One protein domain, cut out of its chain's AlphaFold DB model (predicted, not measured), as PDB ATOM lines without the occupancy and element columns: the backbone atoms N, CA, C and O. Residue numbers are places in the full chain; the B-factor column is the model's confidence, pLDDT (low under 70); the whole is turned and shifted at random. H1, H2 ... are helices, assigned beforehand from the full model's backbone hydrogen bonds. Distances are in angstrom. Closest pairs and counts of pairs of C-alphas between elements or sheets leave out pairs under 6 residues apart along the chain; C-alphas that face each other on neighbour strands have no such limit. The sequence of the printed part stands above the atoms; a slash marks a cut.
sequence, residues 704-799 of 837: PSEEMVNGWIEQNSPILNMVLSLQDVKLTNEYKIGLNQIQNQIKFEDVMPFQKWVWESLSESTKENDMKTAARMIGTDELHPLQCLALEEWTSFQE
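This is residues 704 to 799 of the 837 residues of the protein "RNB domain-containing protein" of Crassostrea gigas (UniProt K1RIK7). Two pairs of helices lie at opposite ends of a long body: H4 and H1 run side by side at one end, and H2 and H3 form a helical hairpin at the other. A long stretch with no named element, residues 717 to 755, joins H1 to H2: it folds back beside H1 around residues 728 to 735 and then swings out to one side of the body around residues 742 to 749, its C-alphas lying 2 to 21 A from the mean of all C-alphas. The printed part has 96 residues with four named helices, in the order H1, H2, H3, H4, and no named strand; its class is all helix, though under half of its residues, 42, are in named elements. It is only just compact, close to loose, with a radius of gyration of the C-alphas of 14.8 A, and spans 45 by 31 by 22 A.

The longest helix by residues, H4, covers residues 785 to 796, from C-alpha 785 at (24.606, 40.130, -11.887), and is 16.3 A long. H1 is residues 706 to 716, 15.0 A, beginning with C-alpha 706 at (6.972, 45.647, 5.237). H2 is residues 756 to 765, 14.4 A, and H3 is residues 771 to 779, 11.6 A, ending with C-alpha 779 at (16.992, 47.956, -19.597).

H4 touches H1 with residues 790 to 794 alone; their closest C-alphas, those of Ala 790 and Asn 716, are 6.4 A apart. These two run opposite ways at a shallow tilt of 11 degrees. H2 and H3, the hairpin, touch, the C-alphas of Leu 762 and Ala 774 being closest at 5.3 A. They run opposite ways at a shallow tilt of 28 degrees. H4 is apart from H2 and H3, and H1 is apart from both too. In H1, H2, H3 and H4 every O i to N i+4 pair is within hydrogen-bond range.

The C-alphas of Glu 707 and Glu 768, the two farthest apart, are 46.2 A apart, while those of Pro 704 and Glu 799, first and last printed, are 5.9 A apart. The printed part has no cut. The link from H1 to H2 is long, with 39 residues; those from H2 to H3 and from H3 to H4 are tight. Mean pLDDT of the printed part is 79.8, with residues 741 to 752 under 70.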
ATOM      1  N   PRO A 704       3.932  42.179  -0.455       85.25
ATOM      2  CA  PRO A 704       4.881  41.594   0.490       85.25
ATOM      3  C   PRO A 704       4.925  42.398   1.799       85.25
ATOM      4  O   PRO A 704       4.722  43.612   1.806       85.25
ATOM      5  N   SER A 705       5.204  41.732   2.925       82.50
ATOM      6  CA  SER A 705       5.192  42.396   4.234       82.50
ATOM      7  C   SER A 705       6.308  43.437   4.376       82.50
ATOM      8  O   SER A 705       7.438  43.227   3.926       82.50
ATOM      9  N   GLU A 706       6.017  44.542   5.072       84.56
ATOM     10  CA  GLU A 706       6.972  45.647   5.237       84.56
ATOM     11  C   GLU A 706       8.284  45.210   5.927       84.56
ATOM     12  O   GLU A 706       9.327  45.789   5.644       84.56
ATOM     13  N   GLU A 707       8.298  44.155   6.760       82.50
ATOM     14  CA  GLU A 707       9.549  43.590   7.304       82.50
ATOM     15  C   GLU A 707      10.445  42.995   6.202       82.50
ATOM     16  O   GLU A 707      11.643  43.283   6.167       82.50
ATOM     17  N   MET A 708       9.882  42.199   5.284       85.25
ATOM     18  CA  MET A 708      10.650  41.588   4.190       85.25
ATOM     19  C   MET A 708      11.130  42.650   3.199       85.25
ATOM     20  O   MET A 708      12.298  42.645   2.812       85.25
ATOM     21  N   VAL A 709      10.264  43.613   2.872       88.94
ATOM     22  CA  VAL A 709      10.600  44.749   2.007       88.94
ATOM     23  C   VAL A 709      11.722  45.598   2.614       88.94
ATOM     24  O   VAL A 709      12.728  45.832   1.950       88.94
ATOM     25  N   ASN A 710      11.606  46.017   3.879       88.56
ATOM     26  CA  ASN A 710      12.644  46.813   4.541       88.56
ATOM     27  C   ASN A 710      13.959  46.031   4.686       88.56
ATOM     28  O   ASN A 710      15.033  46.588   4.463       88.56
ATOM     29  N   GLY A 711      13.891  44.729   4.987       88.44
ATOM     30  CA  GLY A 711      15.064  43.855   5.019       88.44
ATOM     31  C   GLY A 711      15.760  43.732   3.659       88.44
ATOM     32  O   GLY A 711      16.989  43.696   3.599       88.44
ATOM     33  N   TRP A 712      15.005  43.703   2.559       90.62
ATOM     34  CA  TRP A 712      15.550  43.715   1.200       90.62
ATOM     35  C   TRP A 712      16.135  45.085   0.818       90.62
ATOM     36  O   TRP A 712      17.226  45.133   0.254       90.62
ATOM     37  N   ILE A 713      15.492  46.196   1.210       89.38
ATOM     38  CA  ILE A 713      16.031  47.558   1.035       89.38
ATOM     39  C   ILE A 713      17.363  47.717   1.791       89.38
ATOM     40  O   ILE A 713      18.319  48.227   1.211       89.38
ATOM     41  N   GLU A 714      17.478  47.246   3.044       87.56
ATOM     42  CA  GLU A 714      18.750  47.274   3.797       87.56
ATOM     43  C   GLU A 714      19.866  46.481   3.092       87.56
ATOM     44  O   GLU A 714      21.026  46.898   3.123       87.56
ATOM     45  N   GLN A 715      19.539  45.348   2.463       87.31
ATOM     46  CA  GLN A 715      20.517  44.470   1.806       87.31
ATOM     47  C   GLN A 715      20.946  44.990   0.425       87.31
ATOM     48  O   GLN A 715      22.139  44.992   0.121       87.31
ATOM     49  N   ASN A 716      20.003  45.482  -0.383       88.31
ATOM     50  CA  ASN A 716      20.236  45.901  -1.769       88.31
ATOM     51  C   ASN A 716      20.383  47.427  -1.950       88.31
ATOM     52  O   ASN A 716      20.533  47.904  -3.075       88.31
ATOM     53  N   SER A 717      20.424  48.200  -0.857       82.25
ATOM     54  CA  SER A 717      20.581  49.668  -0.841       82.25
ATOM     55  C   SER A 717      21.596  50.257  -1.849       82.25
ATOM     56  O   SER A 717      21.246  51.268  -2.464       82.25
ATOM     57  N   PRO A 718      22.794  49.676  -2.096       80.06
ATOM     58  CA  PRO A 718      23.758  50.237  -3.053       80.06
ATOM     59  C   PRO A 718      23.302  50.224  -4.521       80.06
ATOM     60  O   PRO A 718      23.768  51.049  -5.300       80.06
ATOM     61  N   ILE A 719      22.420  49.292  -4.903       82.31
ATOM     62  CA  ILE A 719      21.950  49.092  -6.290       82.31
ATOM     63  C   ILE A 719      20.436  49.272  -6.458       82.31
ATOM     64  O   ILE A 719      19.939  49.241  -7.577       82.31
ATOM     65  N   LEU A 720      19.706  49.495  -5.365       81.62
ATOM     66  CA  LEU A 720      18.259  49.723  -5.293       81.62
ATOM     67  C   LEU A 720      17.726  50.641  -6.407       81.62
ATOM     68  O   LEU A 720      16.872  50.246  -7.194       81.62
ATOM     69  N   ASN A 721      18.286  51.850  -6.518       80.38
ATOM     70  CA  ASN A 721      17.895  52.842  -7.526       80.38
ATOM     71  C   ASN A 721      18.397  52.518  -8.944       80.38
ATOM     72  O   ASN A 721      18.162  53.306  -9.851       80.38
ATOM     73  N   MET A 722      19.070  51.386  -9.145       80.69
ATOM     74  CA  MET A 722      19.456  50.876 -10.460       80.69
ATOM     75  C   MET A 722      18.563  49.725 -10.928       80.69
ATOM     76  O   MET A 722      18.540  49.492 -12.125       80.69
ATOM     77  N   VAL A 723      17.824  49.020 -10.059       84.69
ATOM     78  CA  VAL A 723      16.931  47.923 -10.495       84.69
ATOM     79  C   VAL A 723      15.773  48.515 -11.304       84.69
ATOM     80  O   VAL A 723      14.872  49.141 -10.740       84.69
ATOM     81  N   LEU A 724      15.829  48.393 -12.631       81.00
ATOM     82  CA  LEU A 724      14.945  49.096 -13.563       81.00
ATOM     83  C   LEU A 724      13.499  48.594 -13.487       81.00
ATOM     84  O   LEU A 724      12.567  49.394 -13.507       81.00
ATOM     85  N   SER A 725      13.326  47.294 -13.260       80.69
ATOM     86  CA  SER A 725      12.051  46.595 -13.068       80.69
ATOM     87  C   SER A 725      11.251  47.082 -11.861       80.69
ATOM     88  O   SER A 725      10.047  46.847 -11.781       80.69
ATOM     89  N   LEU A 726      11.917  47.743 -10.906       82.38
ATOM     90  CA  LEU A 726      11.319  48.235  -9.665       82.38
ATOM     91  C   LEU A 726      11.264  49.768  -9.599       82.38
ATOM     92  O   LEU A 726      10.820  50.321  -8.591       82.38
ATOM     93  N   GLN A 727      11.674  50.474 -10.659       79.44
ATOM     94  CA  GLN A 727      11.558  51.931 -10.720       79.44
ATOM     95  C   GLN A 727      10.097  52.350 -10.657       79.44
ATOM     96  O   GLN A 727       9.211  51.741 -11.251       79.44
ATOM     97  N   ASP A 728       9.850  53.419  -9.912       74.88
ATOM     98  CA  ASP A 728       8.524  53.958  -9.658       74.88
ATOM     99  C   ASP A 728       7.545  53.020  -8.909       74.88
ATOM    100  O   ASP A 728       6.430  53.450  -8.596       74.88
ATOM    101  N   VAL A 729       7.959  51.801  -8.524       79.88
ATOM    102  CA  VAL A 729       7.186  50.897  -7.656       79.88
ATOM    103  C   VAL A 729       7.186  51.426  -6.221       79.88
ATOM    104  O   VAL A 729       8.229  51.768  -5.649       79.88
ATOM    105  N   LYS A 730       5.996  51.491  -5.612       81.12
ATOM    106  CA  LYS A 730       5.819  51.858  -4.203       81.12
ATOM    107  C   LYS A 730       6.056  50.624  -3.324       81.12
ATOM    108  O   LYS A 730       5.174  49.781  -3.200       81.12
ATOM    109  N   LEU A 731       7.249  50.518  -2.741       81.62
ATOM    110  CA  LEU A 731       7.662  49.358  -1.945       81.62
ATOM    111  C   LEU A 731       6.978  49.307  -0.570       81.62
ATOM    112  O   LEU A 731       6.547  48.247  -0.132       81.62
ATOM    113  N   THR A 732       6.889  50.450   0.112       79.25
ATOM    114  CA  THR A 732       6.216  50.604   1.414       79.25
ATOM    115  C   THR A 732       5.385  51.878   1.408       79.25
ATOM    116  O   THR A 732       5.425  52.654   0.451       79.25
ATOM    117  N   ASN A 733       4.633  52.159   2.474       74.69
ATOM    118  CA  ASN A 733       3.842  53.388   2.500       74.69
ATOM    119  C   ASN A 733       4.659  54.685   2.417       74.69
ATOM    120  O   ASN A 733       4.149  55.668   1.871       74.69
ATOM    121  N   GLU A 734       5.908  54.651   2.881       76.62
ATOM    122  CA  GLU A 734       6.839  55.782   2.915       76.62
ATOM    123  C   GLU A 734       7.888  55.736   1.791       76.62
ATOM    124  O   GLU A 734       8.441  56.778   1.437       76.62
ATOM    125  N   TYR A 735       8.159  54.556   1.214       80.81
ATOM    126  CA  TYR A 735       9.273  54.349   0.288       80.81
ATOM    127  C   TYR A 735       8.845  53.877  -1.108       80.81
ATOM    128  O   TYR A 735       8.059  52.944  -1.282       80.81
ATOM    129  N   LYS A 736       9.429  54.512  -2.124       83.50
ATOM    130  CA  LYS A 736       9.211  54.284  -3.556       83.50
ATOM    131  C   LYS A 736      10.560  54.456  -4.253       83.50
ATOM    132  O   LYS A 736      11.219  55.454  -3.979       83.50
ATOM    133  N   ILE A 737      10.969  53.537  -5.126       81.00
ATOM    134  CA  ILE A 737      12.226  53.669  -5.891       81.00
ATOM    135  C   ILE A 737      12.044  54.708  -7.014       81.00
ATOM    136  O   ILE A 737      10.951  54.842  -7.563       81.00
ATOM    137  N   GLY A 738      13.107  55.424  -7.393       76.19
ATOM    138  CA  GLY A 738      13.119  56.196  -8.640       76.19
ATOM    139  C   GLY A 738      14.506  56.707  -9.035       76.19
ATOM    140  O   GLY A 738      15.275  57.147  -8.182       76.19
ATOM    141  N   LEU A 739      14.801  56.731 -10.340       72.06
ATOM    142  CA  LEU A 739      16.061  57.239 -10.909       72.06
ATOM    143  C   LEU A 739      16.354  58.689 -10.484       72.06
ATOM    144  O   LEU A 739      17.502  59.083 -10.301       72.06
ATOM    145  N   ASN A 740      15.308  59.485 -10.256       70.25
ATOM    146  CA  ASN A 740      15.388  60.854  -9.743       70.25
ATOM    147  C   ASN A 740      15.830  60.962  -8.264       70.25
ATOM    148  O   ASN A 740      16.120  62.065  -7.803       70.25
ATOM    149  N   GLN A 741      15.924  59.847  -7.532       68.69
ATOM    150  CA  GLN A 741      16.507  59.775  -6.185       68.69
ATOM    151  C   GLN A 741      18.013  59.474  -6.196       68.69
ATOM    152  O   GLN A 741      18.653  59.506  -5.142       68.69
ATOM    153  N   ILE A 742      18.602  59.223  -7.372       67.12
ATOM    154  CA  ILE A 742      20.054  59.153  -7.559       67.12
ATOM    155  C   ILE A 742      20.626  60.556  -7.330       67.12
ATOM    156  O   ILE A 742      20.697  61.395  -8.227       67.12
ATOM    157  N   GLN A 743      21.027  60.832  -6.091       55.41
ATOM    158  CA  GLN A 743      21.752  62.055  -5.766       55.41
ATOM    159  C   GLN A 743      23.114  62.050  -6.473       55.41
ATOM    160  O   GLN A 743      23.770  61.013  -6.564       55.41
ATOM    161  N   ASN A 744      23.619  63.233  -6.838       49.06
ATOM    162  CA  ASN A 744      24.969  63.443  -7.397       49.06
ATOM    163  C   ASN A 744      26.125  63.109  -6.413       49.06
ATOM    164  O   ASN A 744      27.239  63.608  -6.557       49.06
ATOM    165  N   GLN A 745      25.854  62.309  -5.378       45.59
ATOM    166  CA  GLN A 745      26.786  61.851  -4.353       45.59
ATOM    167  C   GLN A 745      26.998  60.330  -4.352       45.59
ATOM    168  O   GLN A 745      27.740  59.859  -3.491       45.59
ATOM    169  N   ILE A 746      26.426  59.555  -5.293       49.88
ATOM    170  CA  ILE A 746      26.810  58.137  -5.425       49.88
ATOM    171  C   ILE A 746      28.225  58.033  -6.010       49.88
ATOM    172  O   ILE A 746      28.448  57.794  -7.195       49.88
ATOM    173  N   LYS A 747      29.207  58.202  -5.125       47.09
ATOM    174  CA  LYS A 747      30.562  57.718  -5.321       47.09
ATOM    175  C   LYS A 747      30.533  56.194  -5.264       47.09
ATOM    176  O   LYS A 747      30.756  55.603  -4.209       47.09
ATOM    177  N   PHE A 748      30.288  55.566  -6.406       51.66
ATOM    178  CA  PHE A 748      30.654  54.172  -6.612       51.66
ATOM    179  C   PHE A 748      32.188  54.062  -6.606       51.66
ATOM    180  O   PHE A 748      32.849  54.110  -7.640       51.66
ATOM    181  N   GLU A 749      32.766  53.984  -5.403       48.97
ATOM    182  CA  GLU A 749      34.155  53.547  -5.196       48.97
ATOM    183  C   GLU A 749      34.274  52.020  -5.428       48.97
ATOM    184  O   GLU A 749      35.360  51.519  -5.719       48.97
ATOM    185  N   ASP A 750      33.136  51.312  -5.405       51.44
ATOM    186  CA  ASP A 750      32.956  49.910  -5.786       51.44
ATOM    187  C   ASP A 750      32.568  49.744  -7.269       51.44
ATOM    188  O   ASP A 750      31.746  50.484  -7.812       51.44
ATOM    189  N   VAL A 751      33.134  48.732  -7.932       59.25
ATOM    190  CA  VAL A 751      32.897  48.439  -9.357       59.25
ATOM    191  C   VAL A 751      31.655  47.561  -9.530       59.25
ATOM    192  O   VAL A 751      31.646  46.416  -9.076       59.25
ATOM    193  N   MET A 752      30.647  48.045 -10.265       67.00
ATOM    194  CA  MET A 752      29.526  47.208 -10.705       67.00
ATOM    195  C   MET A 752      30.015  46.149 -11.716       67.00
ATOM    196  O   MET A 752      30.619  46.509 -12.730       67.00
ATOM    197  N   PRO A 753      29.788  44.844 -11.475       72.56
ATOM    198  CA  PRO A 753      30.230  43.791 -12.379       72.56
ATOM    199  C   PRO A 753      29.267  43.645 -13.563       72.56
ATOM    200  O   PRO A 753      28.106  43.296 -13.373       72.56
ATOM    201  N   PHE A 754      29.765  43.833 -14.784       77.75
ATOM    202  CA  PHE A 754      29.041  43.509 -16.019       77.75
ATOM    203  C   PHE A 754      29.419  42.114 -16.528       77.75
ATOM    204  O   PHE A 754      30.560  41.667 -16.373       77.75
ATOM    205  N   GLN A 755      28.484  41.429 -17.191       81.69
ATOM    206  CA  GLN A 755      28.830  40.254 -17.992       81.69
ATOM    207  C   GLN A 755      29.607  40.702 -19.237       81.69
ATOM    208  O   GLN A 755      29.207  41.652 -19.909       81.69
ATOM    209  N   LYS A 756      30.710  40.011 -19.566       84.62
ATOM    210  CA  LYS A 756      31.606  40.415 -20.666       84.62
ATOM    211  C   LYS A 756      30.862  40.574 -21.998       84.62
ATOM    212  O   LYS A 756      31.057  41.576 -22.671       84.62
ATOM    213  N   TRP A 757      29.991  39.621 -22.335       84.00
ATOM    214  CA  TRP A 757      29.239  39.639 -23.590       84.00
ATOM    215  C   TRP A 757      28.230  40.796 -23.653       84.00
ATOM    216  O   TRP A 757      28.139  41.448 -24.682       84.00
ATOM    217  N   VAL A 758      27.552  41.125 -22.542       84.50
ATOM    218  CA  VAL A 758      26.635  42.281 -22.459       84.50
ATOM    219  C   VAL A 758      27.401  43.581 -22.697       84.50
ATOM    220  O   VAL A 758      26.944  44.434 -23.451       84.50
ATOM    221  N   TRP A 759      28.592  43.722 -22.103       87.12
ATOM    222  CA  TRP A 759      29.453  44.881 -22.346       87.12
ATOM    223  C   TRP A 759      29.961  44.943 -23.793       87.12
ATOM    224  O   TRP A 759      30.015  46.027 -24.369       87.12
ATOM    225  N   GLU A 760      30.320  43.806 -24.394       88.38
ATOM    226  CA  GLU A 760      30.756  43.741 -25.794       88.38
ATOM    227  C   GLU A 760      29.619  44.113 -26.752       88.38
ATOM    228  O   GLU A 760      29.802  45.042 -27.532       88.38
ATOM    229  N   SER A 761      28.428  43.519 -26.620       84.94
ATOM    230  CA  SER A 761      27.256  43.864 -27.438       84.94
ATOM    231  C   SER A 761      26.763  45.296 -27.213       84.94
ATOM    232  O   SER A 761      26.345  45.953 -28.165       84.94
ATOM    233  N   LEU A 762      26.846  45.832 -25.989       86.44
ATOM    234  CA  LEU A 762      26.579  47.252 -25.729       86.44
ATOM    235  C   LEU A 762      27.623  48.143 -26.425       86.44
ATOM    236  O   LEU A 762      27.266  49.134 -27.052       86.44
ATOM    237  N   SER A 763      28.904  47.761 -26.382       90.06
ATOM    238  CA  SER A 763      30.011  48.460 -27.061       90.06
ATOM    239  C   SER A 763      30.019  48.293 -28.586       90.06
ATOM    240  O   SER A 763      30.844  48.914 -29.255       90.06
ATOM    241  N   GLU A 764      29.198  47.404 -29.134       91.00
ATOM    242  CA  GLU A 764      29.042  47.131 -30.565       91.00
ATOM    243  C   GLU A 764      27.837  47.912 -31.097       91.00
ATOM    244  O   GLU A 764      28.022  48.849 -31.870       91.00
ATOM    245  N   SER A 765      26.648  47.675 -30.530       88.50
ATOM    246  CA  SER A 765      25.414  48.413 -30.852       88.50
ATOM    247  C   SER A 765      25.562  49.939 -30.733       88.50
ATOM    248  O   SER A 765      25.093  50.666 -31.600       88.50
ATOM    249  N   THR A 766      26.294  50.450 -29.734       90.69
ATOM    250  CA  THR A 766      26.579  51.900 -29.613       90.69
ATOM    251  C   THR A 766      27.553  52.463 -30.652       90.69
ATOM    252  O   THR A 766      27.563  53.674 -30.857       90.69
ATOM    253  N   LYS A 767      28.354  51.631 -31.332       93.00
ATOM    254  CA  LYS A 767      29.163  52.055 -32.494       93.00
ATOM    255  C   LYS A 767      28.371  51.986 -33.795       93.00
ATOM    256  O   LYS A 767      28.599  52.793 -34.686       93.00
ATOM    257  N   GLU A 768      27.459  51.023 -33.892       92.81
ATOM    258  CA  GLU A 768      26.560  50.829 -35.035       92.81
ATOM    259  C   GLU A 768      25.325  51.749 -34.982       92.81
ATOM    260  O   GLU A 768      24.499  51.735 -35.890       92.81
ATOM    261  N   ASN A 769      25.209  52.568 -33.928       89.88
ATOM    262  CA  ASN A 769      24.065  53.428 -33.613       89.88
ATOM    263  C   ASN A 769      22.731  52.669 -33.402       89.88
ATOM    264  O   ASN A 769      21.657  53.272 -33.430       89.88
ATOM    265  N   ASP A 770      22.781  51.361 -33.113       84.88
ATOM    266  CA  ASP A 770      21.628  50.578 -32.652       84.88
ATOM    267  C   ASP A 770      21.313  50.902 -31.181       84.88
ATOM    268  O   ASP A 770      21.556  50.142 -30.234       84.88
ATOM    269  N   MET A 771      20.713  52.074 -30.995       84.19
ATOM    270  CA  MET A 771      20.239  52.530 -29.695       84.19
ATOM    271  C   MET A 771      19.077  51.674 -29.155       84.19
ATOM    272  O   MET A 771      18.847  51.682 -27.944       84.19
ATOM    273  N   LYS A 772      18.384  50.881 -29.995       78.12
ATOM    274  CA  LYS A 772      17.336  49.934 -29.567       78.12
ATOM    275  C   LYS A 772      17.961  48.758 -28.811       78.12
ATOM    276  O   LYS A 772      17.530  48.453 -27.696       78.12
ATOM    277  N   THR A 773      19.009  48.133 -29.350       79.50
ATOM    278  CA  THR A 773      19.750  47.078 -28.640       79.50
ATOM    279  C   THR A 773      20.517  47.629 -27.448       79.50
ATOM    280  O   THR A 773      20.467  47.004 -26.388       79.50
ATOM    281  N   ALA A 774      21.149  48.803 -27.553       83.25
ATOM    282  CA  ALA A 774      21.838  49.414 -26.416       83.25
ATOM    283  C   ALA A 774      20.880  49.662 -25.230       83.25
ATOM    284  O   ALA A 774      21.161  49.244 -24.103       83.25
ATOM    285  N   ALA A 775      19.703  50.250 -25.490       80.19
ATOM    286  CA  ALA A 775      18.665  50.452 -24.478       80.19
ATOM    287  C   ALA A 775      18.130  49.125 -23.915       80.19
ATOM    288  O   ALA A 775      17.959  49.009 -22.705       80.19
ATOM    289  N   ARG A 776      17.931  48.094 -24.751       78.00
ATOM    290  CA  ARG A 776      17.532  46.744 -24.311       78.00
ATOM    291  C   ARG A 776      18.568  46.100 -23.382       78.00
ATOM    292  O   ARG A 776      18.180  45.521 -22.370       78.00
ATOM    293  N   MET A 777      19.862  46.209 -23.693       79.81
ATOM    294  CA  MET A 777      20.947  45.644 -22.874       79.81
ATOM    295  C   MET A 777      21.062  46.336 -21.509       79.81
ATOM    296  O   MET A 777      21.330  45.676 -20.510       79.81
ATOM    297  N   ILE A 778      20.831  47.650 -21.444       81.44
ATOM    298  CA  ILE A 778      20.785  48.399 -20.177       81.44
ATOM    299  C   ILE A 778      19.484  48.095 -19.414       81.44
ATOM    300  O   ILE A 778      19.519  47.888 -18.207       81.44
ATOM    301  N   GLY A 779      18.356  48.037 -20.125       79.31
ATOM    302  CA  GLY A 779      16.992  47.956 -19.597       79.31
ATOM    303  C   GLY A 779      16.548  46.613 -19.004       79.31
ATOM    304  O   GLY A 779      15.455  46.541 -18.450       79.31
ATOM    305  N   THR A 780      17.362  45.565 -19.138       81.00
ATOM    306  CA  THR A 780      17.038  44.183 -18.748       81.00
ATOM    307  C   THR A 780      17.882  43.805 -17.521       81.00
ATOM    308  O   THR A 780      19.028  43.373 -17.668       81.00
ATOM    309  N   ASP A 781      17.351  44.022 -16.308       84.06
ATOM    310  CA  ASP A 781      18.045  43.815 -15.015       84.06
ATOM    311  C   ASP A 781      18.680  42.425 -14.881       84.06
ATOM    312  O   ASP A 781      19.732  42.252 -14.263       84.06
ATOM    313  N   GLU A 782      18.039  41.424 -15.475       80.88
ATOM    314  CA  GLU A 782      18.395  40.014 -15.394       80.88
ATOM    315  C   GLU A 782      19.766  39.737 -16.048       80.88
ATOM    316  O   GLU A 782      20.465  38.792 -15.671       80.88
ATOM    317  N   LEU A 783      20.202  40.599 -16.979       80.56
ATOM    318  CA  LEU A 783      21.529  40.551 -17.605       80.56
ATOM    319  C   LEU A 783      22.660  40.977 -16.658       80.56
ATOM    320  O   LEU A 783      23.822  40.616 -16.877       80.56
ATOM    321  N   HIS A 784      22.351  41.720 -15.596       84.31
ATOM    322  CA  HIS A 784      23.336  42.389 -14.752       84.31
ATOM    323  C   HIS A 784      23.416  41.716 -13.376       84.31
ATOM    324  O   HIS A 784      22.472  41.810 -12.593       84.31
ATOM    325  N   PRO A 785      24.535  41.054 -13.021       85.62
ATOM    326  CA  PRO A 785      24.606  40.130 -11.887       85.62
ATOM    327  C   PRO A 785      24.091  40.631 -10.531       85.62
ATOM    328  O   PRO A 785      23.634  39.814  -9.741       85.62
ATOM    329  N   LEU A 786      24.173  41.934 -10.230       86.12
ATOM    330  CA  LEU A 786      23.658  42.476  -8.966       86.12
ATOM    331  C   LEU A 786      22.163  42.831  -9.039       86.12
ATOM    332  O   LEU A 786      21.430  42.478  -8.120       86.12
ATOM    333  N   GLN A 787      21.698  43.475 -10.119       87.12
ATOM    334  CA  GLN A 787      20.269  43.773 -10.316       87.12
ATOM    335  C   GLN A 787      19.459  42.473 -10.420       87.12
ATOM    336  O   GLN A 787      18.445  42.335  -9.747       87.12
ATOM    337  N   CYS A 788      19.966  41.494 -11.176       85.88
ATOM    338  CA  CYS A 788      19.401  40.155 -11.321       85.88
ATOM    339  C   CYS A 788      19.197  39.451  -9.966       85.88
ATOM    340  O   CYS A 788      18.093  39.005  -9.672       85.88
ATOM    341  N   LEU A 789      20.217  39.433  -9.095       87.38
ATOM    342  CA  LEU A 789      20.097  38.861  -7.745       87.38
ATOM    343  C   LEU A 789      19.099  39.631  -6.869       87.38
ATOM    344  O   LEU A 789      18.295  39.013  -6.178       87.38
ATOM    345  N   ALA A 790      19.106  40.966  -6.912       88.88
ATOM    346  CA  ALA A 790      18.151  41.770  -6.152       88.88
ATOM    347  C   ALA A 790      16.702  41.551  -6.628       88.88
ATOM    348  O   ALA A 790      15.789  41.512  -5.803       88.88
ATOM    349  N   LEU A 791      16.488  41.371  -7.935       86.62
ATOM    350  CA  LEU A 791      15.187  41.093  -8.541       86.62
ATOM    351  C   LEU A 791      14.715  39.653  -8.275       86.62
ATOM    352  O   LEU A 791      13.532  39.447  -8.000       86.62
ATOM    353  N   GLU A 792      15.622  38.669  -8.279       85.31
ATOM    354  CA  GLU A 792      15.351  37.291  -7.842       85.31
ATOM    355  C   GLU A 792      14.947  37.268  -6.358       85.31
ATOM    356  O   GLU A 792      13.902  36.712  -6.015       85.31
ATOM    357  N   GLU A 793      15.707  37.940  -5.484       87.44
ATOM    358  CA  GLU A 793      15.373  38.079  -4.062       87.44
ATOM    359  C   GLU A 793      14.000  38.736  -3.868       87.44
ATOM    360  O   GLU A 793      13.164  38.169  -3.165       87.44
ATOM    361  N   TRP A 794      13.737  39.871  -4.526       87.31
ATOM    362  CA  TRP A 794      12.446  40.572  -4.494       87.31
ATOM    363  C   TRP A 794      11.283  39.663  -4.913       87.31
ATOM    364  O   TRP A 794      10.271  39.574  -4.218       87.31
ATOM    365  N   THR A 795      11.450  38.945  -6.025       84.12
ATOM    366  CA  THR A 795      10.443  38.011  -6.546       84.12
ATOM    367  C   THR A 795      10.206  36.854  -5.570       84.12
ATOM    368  O   THR A 795       9.062  36.462  -5.348       84.12
ATOM    369  N   SER A 796      11.261  36.349  -4.920       80.31
ATOM    370  CA  SER A 796      11.204  35.176  -4.035       80.31
ATOM    371  C   SER A 796      10.370  35.350  -2.758       80.31
ATOM    372  O   SER A 796       9.999  34.345  -2.146       80.31
ATOM    373  N   PHE A 797      10.071  36.591  -2.347       79.56
ATOM    374  CA  PHE A 797       9.215  36.888  -1.190       79.56
ATOM    375  C   PHE A 797       7.904  37.610  -1.537       79.56
ATOM    376  O   PHE A 797       7.163  37.981  -0.621       79.56
ATOM    377  N   GLN A 798       7.576  37.791  -2.822       82.31
ATOM    378  CA  GLN A 798       6.226  38.217  -3.198       82.31
ATOM    379  C   GLN A 798       5.193  37.163  -2.781       82.31
ATOM    380  O   GLN A 798       5.412  35.960  -2.931       82.31
ATOM    381  N   GLU A 799       4.032  37.609  -2.295       78.31
ATOM    382  CA  GLU A 799       2.903  36.704  -2.077       78.31
ATOM    383  C   GLU A 799       2.391  36.191  -3.440       78.31
ATOM    384  O   GLU A 799       2.357  36.916  -4.440       78.31
TER     385      GLU A 799